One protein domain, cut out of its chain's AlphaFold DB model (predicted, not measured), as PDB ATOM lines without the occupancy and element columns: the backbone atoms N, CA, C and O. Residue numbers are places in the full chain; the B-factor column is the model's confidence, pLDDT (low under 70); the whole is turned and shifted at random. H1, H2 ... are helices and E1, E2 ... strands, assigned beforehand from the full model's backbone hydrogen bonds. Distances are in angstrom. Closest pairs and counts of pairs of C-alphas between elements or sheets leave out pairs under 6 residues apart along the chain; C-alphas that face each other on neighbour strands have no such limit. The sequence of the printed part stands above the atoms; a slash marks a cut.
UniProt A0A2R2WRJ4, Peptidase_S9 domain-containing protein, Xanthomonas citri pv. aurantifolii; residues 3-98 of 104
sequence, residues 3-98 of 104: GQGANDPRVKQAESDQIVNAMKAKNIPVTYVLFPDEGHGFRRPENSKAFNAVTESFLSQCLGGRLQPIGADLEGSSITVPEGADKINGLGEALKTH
ATOM      1  N   GLY A   3     -39.643  44.072  40.234       97.19
ATOM      2  CA  GLY A   3     -41.074  44.369  40.139       97.19
ATOM      3  C   GLY A   3     -41.883  43.333  40.912       97.19
ATOM      4  O   GLY A   3     -41.659  42.141  40.721       97.19
ATOM      5  N   GLN A   4     -42.805  43.775  41.768       97.94
ATOM      6  CA  GLN A   4     -43.583  42.896  42.646       97.94
ATOM      7  C   GLN A   4     -45.040  43.361  42.748       97.94
ATOM      8  O   GLN A   4     -45.307  44.554  42.890       97.94
ATOM      9  N   GLY A   5     -45.982  42.418  42.739       97.62
ATOM     10  CA  GLY A   5     -47.342  42.652  43.231       97.62
ATOM     11  C   GLY A   5     -47.424  42.346  44.726       97.62
ATOM     12  O   GLY A   5     -46.947  41.295  45.166       97.62
ATOM     13  N   ALA A   6     -48.001  43.248  45.524       97.06
ATOM     14  CA  ALA A   6     -48.051  43.091  46.984       97.06
ATOM     15  C   ALA A   6     -48.881  41.873  47.436       97.06
ATOM     16  O   ALA A   6     -48.636  41.318  48.505       97.06
ATOM     17  N   ASN A   7     -49.828  41.424  46.604       96.06
ATOM     18  CA  ASN A   7     -50.759  40.336  46.905       96.06
ATOM     19  C   ASN A   7     -50.399  39.026  46.184       96.06
ATOM     20  O   ASN A   7     -51.281  38.208  45.921       96.06
ATOM     21  N   ASP A   8     -49.136  38.826  45.789       95.25
ATOM     22  CA  ASP A   8     -48.703  37.596  45.114       95.25
ATOM     23  C   ASP A   8     -48.797  36.381  46.068       95.25
ATOM     24  O   ASP A   8     -48.068  36.316  47.064       95.25
ATOM     25  N   PRO A   9     -49.673  35.391  45.784       93.69
ATOM     26  CA  PRO A   9     -49.830  34.217  46.639       93.69
ATOM     27  C   PRO A   9     -48.729  33.166  46.434       93.69
ATOM     28  O   PRO A   9     -48.636  32.224  47.220       93.69
ATOM     29  N   ARG A  10     -47.935  33.275  45.363       95.75
ATOM     30  CA  ARG A  10     -46.889  32.317  44.980       95.75
ATOM     31  C   ARG A  10     -45.526  32.757  45.496       95.75
ATOM     32  O   ARG A  10     -44.807  31.940  46.062       95.75
ATOM     33  N   VAL A  11     -45.189  34.033  45.312       95.31
ATOM     34  CA  VAL A  11     -43.924  34.629  45.763       95.31
ATOM     35  C   VAL A  11     -44.235  35.854  46.612       95.31
ATOM     36  O   VAL A  11     -44.599  36.908  46.100       95.31
ATOM     37  N   LYS A  12     -44.111  35.705  47.934       96.06
ATOM     38  CA  LYS A  12     -44.446  36.770  48.886       96.06
ATOM     39  C   LYS A  12     -43.573  38.003  48.648       96.06
ATOM     40  O   LYS A  12     -42.379  37.868  48.394       96.06
ATOM     41  N   GLN A  13     -44.135  39.194  48.867       96.56
ATOM     42  CA  GLN A  13     -43.398  40.465  48.801       96.56
ATOM     43  C   GLN A  13     -42.088  40.439  49.613       96.56
ATOM     44  O   GLN A  13     -41.070  40.953  49.153       96.56
ATOM     45  N   ALA A  14     -42.092  39.754  50.762       96.75
ATOM     46  CA  ALA A  14     -40.927  39.597  51.630       96.75
ATOM     47  C   ALA A  14     -39.688  39.007  50.925       96.75
ATOM     48  O   ALA A  14     -38.568  39.311  51.328       96.75
ATOM     49  N   GLU A  15     -39.858  38.195  49.876       97.19
ATOM     50  CA  GLU A  15     -38.737  37.666  49.086       97.19
ATOM     51  C   GLU A  15     -38.037  38.790  48.305       97.19
ATOM     52  O   GLU A  15     -36.810  38.897  48.310       97.19
ATOM     53  N   SER A  16     -38.817  39.694  47.702       97.38
ATOM     54  CA  SER A  16     -38.292  40.903  47.056       97.38
ATOM     55  C   SER A  16     -37.635  41.840  48.075       97.38
ATOM     56  O   SER A  16     -36.531  42.333  47.831       97.38
ATOM     57  N   ASP A  17     -38.255  42.032  49.245       97.38
ATOM     58  CA  ASP A  17     -37.715  42.885  50.312       97.38
ATOM     59  C   ASP A  17     -36.340  42.393  50.802       97.38
ATOM     60  O   ASP A  17     -35.426  43.192  51.023       97.38
ATOM     61  N   GLN A  18     -36.151  41.074  50.932       98.25
ATOM     62  CA  GLN A  18     -34.862  40.481  51.306       98.25
ATOM     63  C   GLN A  18     -33.762  40.810  50.290       98.25
ATOM     64  O   GLN A  18     -32.656  41.192  50.684       98.25
ATOM     65  N   ILE A  19     -34.063  40.714  48.992       97.69
ATOM     66  CA  ILE A  19     -33.105  41.034  47.925       97.69
ATOM     67  C   ILE A  19     -32.753  42.525  47.961       97.69
ATOM     68  O   ILE A  19     -31.570  42.868  47.941       97.69
ATOM     69  N   VAL A  20     -33.750  43.409  48.076       97.88
ATOM     70  CA  VAL A  20     -33.535  44.865  48.165       97.88
ATOM     71  C   VAL A  20     -32.637  45.203  49.353       97.88
ATOM     72  O   VAL A  20     -31.640  45.906  49.191       97.88
ATOM     73  N   ASN A  21     -32.926  44.651  50.533       97.94
ATOM     74  CA  ASN A  21     -32.126  44.886  51.734       97.94
ATOM     75  C   ASN A  21     -30.684  44.380  51.582       97.94
ATOM     76  O   ASN A  21     -29.743  45.083  51.955       97.94
ATOM     77  N   ALA A  22     -30.487  43.201  50.983       98.25
ATOM     78  CA  ALA A  22     -29.156  42.659  50.724       98.25
ATOM     79  C   ALA A  22     -28.360  43.508  49.716       98.25
ATOM     80  O   ALA A  22     -27.158  43.716  49.901       98.25
ATOM     81  N   MET A  23     -29.013  44.027  48.671       98.00
ATOM     82  CA  MET A  23     -28.388  44.932  47.700       98.00
ATOM     83  C   MET A  23     -28.002  46.264  48.348       98.00
ATOM     84  O   MET A  23     -26.860  46.699  48.193       98.00
ATOM     85  N   LYS A  24     -28.898  46.855  49.152       96.94
ATOM     86  CA  LYS A  24     -28.631  48.083  49.919       96.94
ATOM     87  C   LYS A  24     -27.448  47.918  50.868       96.94
ATOM     88  O   LYS A  24     -26.543  48.743  50.851       96.94
ATOM     89  N   ALA A  25     -27.403  46.824  51.632       97.81
ATOM     90  CA  ALA A  25     -26.297  46.531  52.548       97.81
ATOM     91  C   ALA A  25     -24.938  46.410  51.833       97.81
ATOM     92  O   ALA A  25     -23.896  46.694  52.419       97.81
ATOM     93  N   LYS A  26     -24.946  46.009  50.556       98.00
ATOM     94  CA  LYS A  26     -23.751  45.894  49.707       98.00
ATOM     95  C   LYS A  26     -23.476  47.138  48.857       98.00
ATOM     96  O   LYS A  26     -22.563  47.100  48.038       98.00
ATOM     97  N   ASN A  27     -24.236  48.222  49.032       96.38
ATOM     98  CA  ASN A  27     -24.176  49.426  48.195       96.38
ATOM     99  C   ASN A  27     -24.350  49.138  46.691       96.38
ATOM    100  O   ASN A  27     -23.787  49.832  45.845       96.38
ATOM    101  N   ILE A  28     -25.125  48.107  46.343       96.62
ATOM    102  CA  ILE A  28     -25.445  47.781  44.953       96.62
ATOM    103  C   ILE A  28     -26.719  48.548  44.570       96.62
ATOM    104  O   ILE A  28     -27.734  48.391  45.254       96.62
ATOM    105  N   PRO A  29     -26.710  49.353  43.489       95.44
ATOM    106  CA  PRO A  29     -27.892  50.087  43.053       95.44
ATOM    107  C   PRO A  29     -29.065  49.149  42.755       95.44
ATOM    108  O   PRO A  29     -28.932  48.190  41.991       95.44
ATOM    109  N   VAL A  30     -30.228  49.446  43.331       97.06
ATOM    110  CA  VAL A  30     -31.464  48.693  43.112       97.06
ATOM    111  C   VAL A  30     -32.625  49.664  42.951       97.06
ATOM    112  O   VAL A  30     -32.715  50.648  43.674       97.06
ATOM    113  N   THR A  31     -33.511  49.369  42.005       97.94
ATOM    114  CA  THR A  31     -34.828  50.006  41.893       97.94
ATOM    115  C   THR A  31     -35.869  48.955  42.210       97.94
ATOM    116  O   THR A  31     -35.867  47.894  41.572       97.94
ATOM    117  N   TYR A  32     -36.739  49.256  43.168       98.38
ATOM    118  CA  TYR A  32     -37.832  48.387  43.572       98.38
ATOM    119  C   TYR A  32     -39.169  49.027  43.215       98.38
ATOM    120  O   TYR A  32     -39.486  50.101  43.714       98.38
ATOM    121  N   VAL A  33     -39.935  48.368  42.350       98.12
ATOM    122  CA  VAL A  33     -41.275  48.768  41.925       98.12
ATOM    123  C   VAL A  33     -42.291  47.822  42.557       98.12
ATOM    124  O   VAL A  33     -42.197  46.603  42.396       98.12
ATOM    125  N   LEU A  34     -43.273  48.383  43.259       98.12
ATOM    126  CA  LEU A  34     -44.305  47.636  43.971       98.12
ATOM    127  C   LEU A  34     -45.696  48.114  43.542       98.12
ATOM    128  O   LEU A  34     -45.975  49.313  43.559       98.12
ATOM    129  N   PHE A  35     -46.571  47.169  43.206       98.19
ATOM    130  CA  PHE A  35     -47.970  47.405  42.841       98.19
ATOM    131  C   PHE A  35     -48.892  46.861  43.946       98.19
ATOM    132  O   PHE A  35     -49.071  45.641  44.041       98.19
ATOM    133  N   PRO A  36     -49.464  47.721  44.815       97.44
ATOM    134  CA  PRO A  36     -50.220  47.281  45.993       97.44
ATOM    135  C   PRO A  36     -51.519  46.529  45.710       97.44
ATOM    136  O   PRO A  36     -52.043  45.871  46.604       97.44
ATOM    137  N   ASP A  37     -52.044  46.617  44.489       97.06
ATOM    138  CA  ASP A  37     -53.258  45.915  44.063       97.06
ATOM    139  C   ASP A  37     -53.018  44.746  43.101       97.06
ATOM    140  O   ASP A  37     -53.971  44.130  42.629       97.06
ATOM    141  N   GLU A  38     -51.762  44.394  42.831       97.50
ATOM    142  CA  GLU A  38     -51.434  43.269  41.955       97.50
ATOM    143  C   GLU A  38     -50.992  42.037  42.741       97.50
ATOM    144  O   GLU A  38     -50.563  42.118  43.895       97.50
ATOM    145  N   GLY A  39     -51.097  40.882  42.084       95.44
ATOM    146  CA  GLY A  39     -50.631  39.592  42.585       95.44
ATOM    147  C   GLY A  39     -49.397  39.092  41.834       95.44
ATOM    148  O   GLY A  39     -48.461  39.843  41.584       95.44
ATOM    149  N   HIS A  40     -49.409  37.817  41.436       93.94
ATOM    150  CA  HIS A  40     -48.274  37.168  40.760       93.94
ATOM    151  C   HIS A  40     -47.930  37.722  39.371       93.94
ATOM    152  O   HIS A  40     -46.843  37.505  38.845       93.94
ATOM    153  N   GLY A  41     -48.867  38.418  38.744       92.06
ATOM    154  CA  GLY A  41     -48.635  39.132  37.502       92.06
ATOM    155  C   GLY A  41     -49.471  40.395  37.490       92.06
ATOM    156  O   GLY A  41     -50.462  40.481  38.216       92.06
ATOM    157  N   PHE A  42     -49.073  41.349  36.655       95.31
ATOM    158  CA  PHE A  42     -49.777  42.615  36.503       95.31
ATOM    159  C   PHE A  42     -50.957  42.427  35.549       95.31
ATOM    160  O   PHE A  42     -50.781  42.194  34.350       95.31
ATOM    161  N   ARG A  43     -52.175  42.434  36.097       94.69
ATOM    162  CA  ARG A  43     -53.410  42.221  35.328       94.69
ATOM    163  C   ARG A  43     -54.020  43.528  34.856       94.69
ATOM    164  O   ARG A  43     -54.662  43.543  33.805       94.69
ATOM    165  N   ARG A  44     -53.869  44.607  35.624       96.44
ATOM    166  CA  ARG A  44     -54.419  45.907  35.255       96.44
ATOM    167  C   ARG A  44     -53.592  46.510  34.119       96.44
ATOM    168  O   ARG A  44     -52.375  46.632  34.269       96.44
ATOM    169  N   PRO A  45     -54.220  46.945  33.012       97.25
ATOM    170  CA  PRO A  45     -53.502  47.578  31.910       97.25
ATOM    171  C   PRO A  45     -52.669  48.781  32.354       97.25
ATOM    172  O   PRO A  45     -51.563  48.959  31.858       97.25
ATOM    173  N   GLU A  46     -53.160  49.564  33.322       97.88
ATOM    174  CA  GLU A  46     -52.435  50.728  33.841       97.88
ATOM    175  C   GLU A  46     -51.151  50.323  34.580       97.88
ATOM    176  O   GLU A  46     -50.100  50.931  34.385       97.88
ATOM    177  N   ASN A  47     -51.202  49.247  35.371       98.06
ATOM    178  CA  ASN A  47     -50.036  48.728  36.086       98.06
ATOM    179  C   ASN A  47     -49.027  48.098  35.125       98.06
ATOM    180  O   ASN A  47     -47.833  48.373  35.219       98.06
ATOM    181  N   SER A  48     -49.499  47.312  34.154       97.69
ATOM    182  CA  SER A  48     -48.643  46.723  33.120       97.69
ATOM    183  C   SER A  48     -47.975  47.791  32.257       97.69
ATOM    184  O   SER A  48     -46.788  47.680  31.953       97.69
ATOM    185  N   LYS A  49     -48.706  48.853  31.897       98.12
ATOM    186  CA  LYS A  49     -48.162  50.002  31.163       98.12
ATOM    187  C   LYS A  49     -47.086  50.717  31.981       98.12
ATOM    188  O   LYS A  49     -45.978  50.895  31.481       98.12
ATOM    189  N   ALA A  50     -47.376  51.036  33.242       97.94
ATOM    190  CA  ALA A  50     -46.416  51.657  34.148       97.94
ATOM    191  C   ALA A  50     -45.154  50.797  34.320       97.94
ATOM    192  O   ALA A  50     -44.040  51.302  34.203       97.94
ATOM    193  N   PHE A  51     -45.308  49.486  34.530       98.19
ATOM    194  CA  PHE A  51     -44.179  48.565  34.645       98.19
ATOM    195  C   PHE A  51     -43.320  48.535  33.377       98.19
ATOM    196  O   PHE A  51     -42.092  48.587  33.466       98.19
ATOM    197  N   ASN A  52     -43.949  48.483  32.201       97.81
ATOM    198  CA  ASN A  52     -43.237  48.474  30.927       97.81
ATOM    199  C   ASN A  52     -42.481  49.785  30.685       97.81
ATOM    200  O   ASN A  52     -41.334  49.721  30.258       97.81
ATOM    201  N   ALA A  53     -43.056  50.944  31.025       97.62
ATOM    202  CA  ALA A  53     -42.375  52.237  30.903       97.62
ATOM    203  C   ALA A  53     -41.118  52.317  31.794       97.62
ATOM    204  O   ALA A  53     -40.050  52.745  31.354       97.62
ATOM    205  N   VAL A  54     -41.206  51.831  33.039       97.88
ATOM    206  CA  VAL A  54     -40.037  51.753  33.934       97.88
ATOM    207  C   VAL A  54     -39.009  50.743  33.417       97.88
ATOM    208  O   VAL A  54     -37.809  51.018  33.439       97.88
ATOM    209  N   THR A  55     -39.470  49.593  32.921       97.44
ATOM    210  CA  THR A  55     -38.608  48.545  32.354       97.44
ATOM    211  C   THR A  55     -37.863  49.041  31.119       97.44
ATOM    212  O   THR A  55     -36.665  48.803  31.005       97.44
ATOM    213  N   GLU A  56     -38.536  49.753  30.216       97.50
ATOM    214  CA  GLU A  56     -37.928  50.340  29.021       97.50
ATOM    215  C   GLU A  56     -36.818  51.326  29.403       97.50
ATOM    216  O   GLU A  56     -35.697  51.207  28.908       97.50
ATOM    217  N   SER A  57     -37.096  52.241  30.338       97.00
ATOM    218  CA  SER A  57     -36.104  53.208  30.824       97.00
ATOM    219  C   SER A  57     -34.899  52.511  31.480       97.00
ATOM    220  O   SER A  57     -33.749  52.795  31.135       97.00
ATOM    221  N   PHE A  58     -35.147  51.510  32.336       97.25
ATOM    222  CA  PHE A  58     -34.095  50.688  32.944       97.25
ATOM    223  C   PHE A  58     -33.232  49.972  31.892       97.25
ATOM    224  O   PHE A  58     -32.003  50.042  31.937       97.25
ATOM    225  N   LEU A  59     -33.861  49.286  30.934       97.00
ATOM    226  CA  LEU A  59     -33.150  48.540  29.897       97.00
ATOM    227  C   LEU A  59     -32.363  49.469  28.976       97.00
ATOM    228  O   LEU A  59     -31.236  49.133  28.627       97.00
ATOM    229  N   SER A  60     -32.899  50.642  28.636       96.94
ATOM    230  CA  SER A  60     -32.171  51.644  27.855       96.94
ATOM    231  C   SER A  60     -30.917  52.140  28.585       96.94
ATOM    232  O   SER A  60     -29.868  52.287  27.962       96.94
ATOM    233  N   GLN A  61     -30.955  52.307  29.912       94.50
ATOM    234  CA  GLN A  61     -29.754  52.648  30.690       94.50
ATOM    235  C   GLN A  61     -28.702  51.530  30.693       94.50
ATOM    236  O   GLN A  61     -27.506  51.816  30.713       94.50
ATOM    237  N   CYS A  62     -29.124  50.263  30.692       95.56
ATOM    238  CA  CYS A  62     -28.205  49.122  30.734       95.56
ATOM    239  C   CYS A  62     -27.656  48.725  29.358       95.56
ATOM    240  O   CYS A  62     -26.498  48.331  29.249       95.56
ATOM    241  N   LEU A  63     -28.498  48.770  28.327       97.06
ATOM    242  CA  LEU A  63     -28.219  48.228  26.994       97.06
ATOM    243  C   LEU A  63     -28.026  49.327  25.941       97.06
ATOM    244  O   LEU A  63     -27.565  49.045  24.836       97.06
ATOM    245  N   GLY A  64     -28.372  50.571  26.269       93.50
ATOM    246  CA  GLY A  64     -28.472  51.668  25.315       93.50
ATOM    247  C   GLY A  64     -29.746  51.599  24.468       93.50
ATOM    248  O   GLY A  64     -30.621  50.754  24.656       93.50
ATOM    249  N   GLY A  65     -29.844  52.505  23.495       93.75
ATOM    250  CA  GLY A  65     -30.948  52.554  22.536       93.75
ATOM    251  C   GLY A  65     -31.985  53.634  22.834       93.75
ATOM    252  O   GLY A  65     -31.843  54.438  23.754       93.75
ATOM    253  N   ARG A  66     -33.020  53.680  21.991       94.94
ATOM    254  CA  ARG A  66     -34.121  54.644  22.122       94.94
ATOM    255  C   ARG A  66     -35.050  54.222  23.257       94.94
ATOM    256  O   ARG A  66     -35.257  53.029  23.449       94.94
ATOM    257  N   LEU A  67     -35.619  55.207  23.938       95.00
ATOM    258  CA  LEU A  67     -36.624  55.025  24.981       95.00
ATOM    259  C   LEU A  67     -37.736  56.061  24.806       95.00
ATOM    260  O   LEU A  67     -37.459  57.191  24.386       95.00
ATOM    261  N   GLN A  68     -38.970  55.696  25.144       94.44
ATOM    262  CA  GLN A  68     -40.044  56.662  25.340       94.44
ATOM    263  C   GLN A  68     -39.930  57.290  26.744       94.44
ATOM    264  O   GLN A  68     -39.758  56.569  27.728       94.44
ATOM    265  N   PRO A  69     -40.002  58.629  26.891       94.69
ATOM    266  CA  PRO A  69     -40.077  59.250  28.211       94.69
ATOM    267  C   PRO A  69     -41.315  58.766  28.976       94.69
ATOM    268  O   PRO A  69     -42.408  58.779  28.419       94.69
ATOM    269  N   ILE A  70     -41.156  58.413  30.259       95.94
ATOM    270  CA  ILE A  70     -42.233  57.825  31.082       95.94
ATOM    271  C   ILE A  70     -43.500  58.694  31.078       95.94
ATOM    272  O   ILE A  70     -44.598  58.175  30.913       95.94
ATOM    273  N   GLY A  71     -43.372  60.016  31.240       91.75
ATOM    274  CA  GLY A  71     -44.489  60.955  31.095       91.75
ATOM    275  C   GLY A  71     -45.765  60.527  31.839       91.75
ATOM    276  O   GLY A  71     -45.755  60.350  33.056       91.75
ATOM    277  N   ALA A  72     -46.858  60.355  31.091       94.44
ATOM    278  CA  ALA A  72     -48.173  59.957  31.606       94.44
ATOM    279  C   ALA A  72     -48.372  58.430  31.712       94.44
ATOM    280  O   ALA A  72     -49.475  57.964  31.988       94.44
ATOM    281  N   ASP A  73     -47.338  57.611  31.510       96.69
ATOM    282  CA  ASP A  73     -47.478  56.148  31.513       96.69
ATOM    283  C   ASP A  73     -47.754  55.556  32.905       96.69
ATOM    284  O   ASP A  73     -48.120  54.387  33.009       96.69
ATOM    285  N   LEU A  74     -47.650  56.370  33.964       97.38
ATOM    286  CA  LEU A  74     -48.068  56.011  35.323       97.38
ATOM    287  C   LEU A  74     -49.545  56.342  35.611       97.38
ATOM    288  O   LEU A  74     -50.039  56.041  36.695       97.38
ATOM    289  N   GLU A  75     -50.258  56.995  34.693       97.31
ATOM    290  CA  GLU A  75     -51.642  57.416  34.917       97.31
ATOM    291  C   GLU A  75     -52.554  56.223  35.241       97.31
ATOM    292  O   GLU A  75     -52.573  55.210  34.543       97.31
ATOM    293  N   GLY A  76     -53.298  56.332  36.345       96.62
ATOM    294  CA  GLY A  76     -54.203  55.281  36.814       96.62
ATOM    295  C   GLY A  76     -53.516  54.043  37.400       96.62
ATOM    296  O   GLY A  76     -54.216  53.131  37.841       96.62
ATOM    297  N   SER A  77     -52.183  54.000  37.440       97.94
ATOM    298  CA  SER A  77     -51.417  52.914  38.050       97.94
ATOM    299  C   SER A  77     -51.457  52.971  39.580       97.94
ATOM    300  O   SER A  77     -51.626  54.033  40.182       97.94
ATOM    301  N   SER A  78     -51.280  51.823  40.228       98.06
ATOM    302  CA  SER A  78     -51.058  51.726  41.673       98.06
ATOM    303  C   SER A  78     -49.577  51.813  42.060       98.06
ATOM    304  O   SER A  78     -49.257  51.696  43.246       98.06
ATOM    305  N   ILE A  79     -48.688  52.002  41.077       98.19
ATOM    306  CA  ILE A  79     -47.234  51.970  41.228       98.19
ATOM    307  C   ILE A  79     -46.737  52.745  42.453       98.19
ATOM    308  O   ILE A  79     -47.078  53.898  42.703       98.19
ATOM    309  N   THR A  80     -45.847  52.098  43.192       97.69
ATOM    310  CA  THR A  80     -44.985  52.715  44.198       97.69
ATOM    311  C   THR A  80     -43.550  52.314  43.919       97.69
ATOM    312  O   THR A  80     -43.291  51.274  43.306       97.69
ATOM    313  N   VAL A  81     -42.605  53.136  44.369       97.81
ATOM    314  CA  VAL A  81     -41.176  52.853  44.216       97.81
ATOM    315  C   VAL A  81     -40.500  53.004  45.575       97.81
ATOM    316  O   VAL A  81     -39.994  54.085  45.881       97.81
ATOM    317  N   PRO A  82     -40.540  51.960  46.430       96.94
ATOM    318  CA  PRO A  82     -39.978  52.037  47.779       96.94
ATOM    319  C   PRO A  82     -38.466  52.293  47.810       96.94
ATOM    320  O   PRO A  82     -37.955  52.771  48.819       96.94
ATOM    321  N   GLU A  83     -37.744  51.971  46.730       97.69
ATOM    322  CA  GLU A  83     -36.294  52.159  46.635       97.69
ATOM    323  C   GLU A  83     -35.861  52.506  45.204       97.69
ATOM    324  O   GLU A  83     -36.361  51.929  44.235       97.69
ATOM    325  N   GLY A  84     -34.886  53.413  45.078       96.25
ATOM    326  CA  GLY A  84     -34.174  53.681  43.826       96.25
ATOM    327  C   GLY A  84     -34.981  54.355  42.716       96.25
ATOM    328  O   GLY A  84     -34.712  54.103  41.538       96.25
ATOM    329  N   ALA A  85     -35.954  55.203  43.059       96.12
ATOM    330  CA  ALA A  85     -36.703  56.008  42.087       96.12
ATOM    331  C   ALA A  85     -35.809  56.973  41.285       96.12
ATOM    332  O   ALA A  85     -36.089  57.263  40.125       96.12
ATOM    333  N   ASP A  86     -34.717  57.438  41.892       95.75
ATOM    334  CA  ASP A  86     -33.684  58.284  41.288       95.75
ATOM    335  C   ASP A  86     -32.751  57.522  40.335       95.75
ATOM    336  O   ASP A  86     -32.002  58.140  39.582       95.75
ATOM    337  N   LYS A  87     -32.774  56.183  40.360       94.56
ATOM    338  CA  LYS A  87     -31.904  55.347  39.520       94.56
ATOM    339  C   LYS A  87     -32.462  55.114  38.120       94.56
ATOM    340  O   LYS A  87     -31.709  54.651  37.263       94.56
ATOM    341  N   ILE A  88     -33.741  55.424  37.890       95.88
ATOM    342  CA  ILE A  88     -34.397  55.283  36.588       95.88
ATOM    343  C   ILE A  88     -34.656  56.656  35.975       95.88
ATOM    344  O   ILE A  88     -35.303  57.513  36.583       95.88
ATOM    345  N   ASN A  89     -34.201  56.840  34.738       94.50
ATOM    346  CA  ASN A  89     -34.371  58.087  34.004       94.50
ATOM    347  C   ASN A  89     -35.864  58.429  33.850       94.50
ATOM    348  O   ASN A  89     -36.652  57.624  33.347       94.50
ATOM    349  N   GLY A  90     -36.252  59.626  34.300       94.00
ATOM    350  CA  GLY A  90     -37.623  60.145  34.226       94.00
ATOM    351  C   GLY A  90     -38.599  59.606  35.282       94.00
ATOM    352  O   GLY A  90     -39.682  60.166  35.439       94.00
ATOM    353  N   LEU A  91     -38.238  58.570  36.050       96.44
ATOM    354  CA  LEU A  91     -39.153  57.951  37.019       96.44
ATOM    355  C   LEU A  91     -39.418  58.863  38.215       96.44
ATOM    356  O   LEU A  91     -40.569  59.087  38.579       96.44
ATOM    357  N   GLY A  92     -38.364  59.429  38.805       95.56
ATOM    358  CA  GLY A  92     -38.502  60.348  39.934       95.56
ATOM    359  C   GLY A  92     -39.338  61.593  39.612       95.56
ATOM    360  O   GLY A  92     -40.006  62.121  40.495       95.56
ATOM    361  N   GLU A  93     -39.338  62.059  38.361       94.81
ATOM    362  CA  GLU A  93     -40.179  63.179  37.920       94.81
ATOM    363  C   GLU A  93     -41.629  62.747  37.704       94.81
ATOM    364  O   GLU A  93     -42.533  63.397  38.227       94.81
ATOM    365  N   ALA A  94     -41.848  61.622  37.018       95.56
ATOM    366  CA  ALA A  94     -43.182  61.066  36.806       95.56
ATOM    367  C   ALA A  94     -43.891  60.737  38.133       95.56
ATOM    368  O   ALA A  94     -45.089  60.965  38.271       95.56
ATOM    369  N   LEU A  95     -43.156  60.264  39.145       95.69
ATOM    370  CA  LEU A  95     -43.717  59.977  40.468       95.69
ATOM    371  C   LEU A  95     -44.161  61.229  41.235       95.69
ATOM    372  O   LEU A  95     -45.078  61.132  42.042       95.69
ATOM    373  N   LYS A  96     -43.549  62.400  41.004       94.44
ATOM    374  CA  LYS A  96     -43.947  63.646  41.692       94.44
ATOM    375  C   LYS A  96     -45.339  64.115  41.287       94.44
ATOM    376  O   LYS A  96     -46.024  64.746  42.084       94.44
ATOM    377  N   THR A  97     -45.726  63.854  40.042       90.75
ATOM    378  CA  THR A  97     -47.035  64.233  39.491       90.75
ATOM    379  C   THR A  97     -48.039  63.084  39.538       90.75
ATOM    380  O   THR A  97     -49.233  63.297  39.329       90.75
ATOM    381  N   HIS A  98     -47.579  61.867  39.833       94.94
ATOM    382  CA  HIS A  98     -48.418  60.687  39.928       94.94
ATOM    383  C   HIS A  98     -49.261  60.690  41.210       94.94
ATOM    384  O   HIS A  98     -48.754  60.834  42.320       94.94
TER     385      HIS A  98
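What this domain is: This is residues 3 to 98 of the 104 residues of the protein "Peptidase_S9 domain-containing protein" of Xanthomonas citri pv. aurantifolii (UniProt A0A2R2WRJ4). A small three-stranded sheet is sandwiched between two helices, H1 over one face and the longer H2 over the other, both running nearly along the strands. From the end of H2 a long link, residues 64 to 79, runs back to the edge strand E3, and the short helix H3 ends up off the sheet, past E3 and near H2. The printed part has 96 residues with three named helices and three named strands in the order E1, H1, E2, H2, E3, H3; the sheet has the order E1, E2, E3 and is mixed, and the class is mixed, helices and strands. The whole is compact, with a radius of gyration of the C-alphas of 13.1 A, and rounded, spanning 33 by 32 by 24 A.

Where its parts are: E1, residues 3 to 5, begins at C-alpha 3 at (-41.074, 44.369, 40.139) and is 7.2 A long. H1, residues 13 to 25, measures 18.5 A. E2, residues 32 to 35, measures 10.2 A. H2, residues 45 to 63, measures 25.8 A and begins at C-alpha 45 at (-53.502, 47.578, 31.910). E3, residues 80 to 83, measures 9.0 A. H3, residues 91 to 97, measures 10.4 A and ends at C-alpha 97 at (-47.035, 64.233, 39.491).

How they stand to each other: E1 and E2 are parallel neighbours at 27 degrees, with N 35 and O 4 at 2.9 A, within hydrogen-bond range. E2 and E3 are antiparallel neighbours at 157 degrees, with N 80 and O 34 at 2.8 A. E1, H1 and E2 form a strand-helix-strand unit, two parallel neighbour strands with a helix between, and its crossover is right-handed. H1 and H2 are on opposite faces of the sheet, an arrangement of three layers. H1 has a height over the sheet of 9.7 A and runs along the strands, at 16 degrees to E2 on the local plane; its closest C-alphas to E2 are those of Val 20 and Tyr 32, 7.2 A. H2 lies over E2 at a height over the sheet of 9.4 A, at 5 degrees on the local plane; the closest C-alphas are those of Phe 35 and Asn 47, 7.2 A. H3 is not on the sheet, but only just, with 4 pairs of C-alphas within 10 A. H2 and H3 are close but not clearly touching, with the closest C-alphas, those of Val 54 and Leu 91, 7.0 A apart; they run opposite ways at a tilt of 35.4 degrees, only just steep. H1 is apart from H2 and H3. Every O i to N i+4 pair is within hydrogen-bond range in H1 and H2; in H3 it is 1 of 3, beside 3 of 4 O i to N i+3 pairs.

The domain as a whole: The two C-alphas farthest apart are those of Pro 9 and Gly 65, 35.7 A. The printed part has no cut. The link from H2 to E3 is long, with 16 residues; the other links are short. The mean pLDDT of the printed part is 96.4, and no printed residue is under 70.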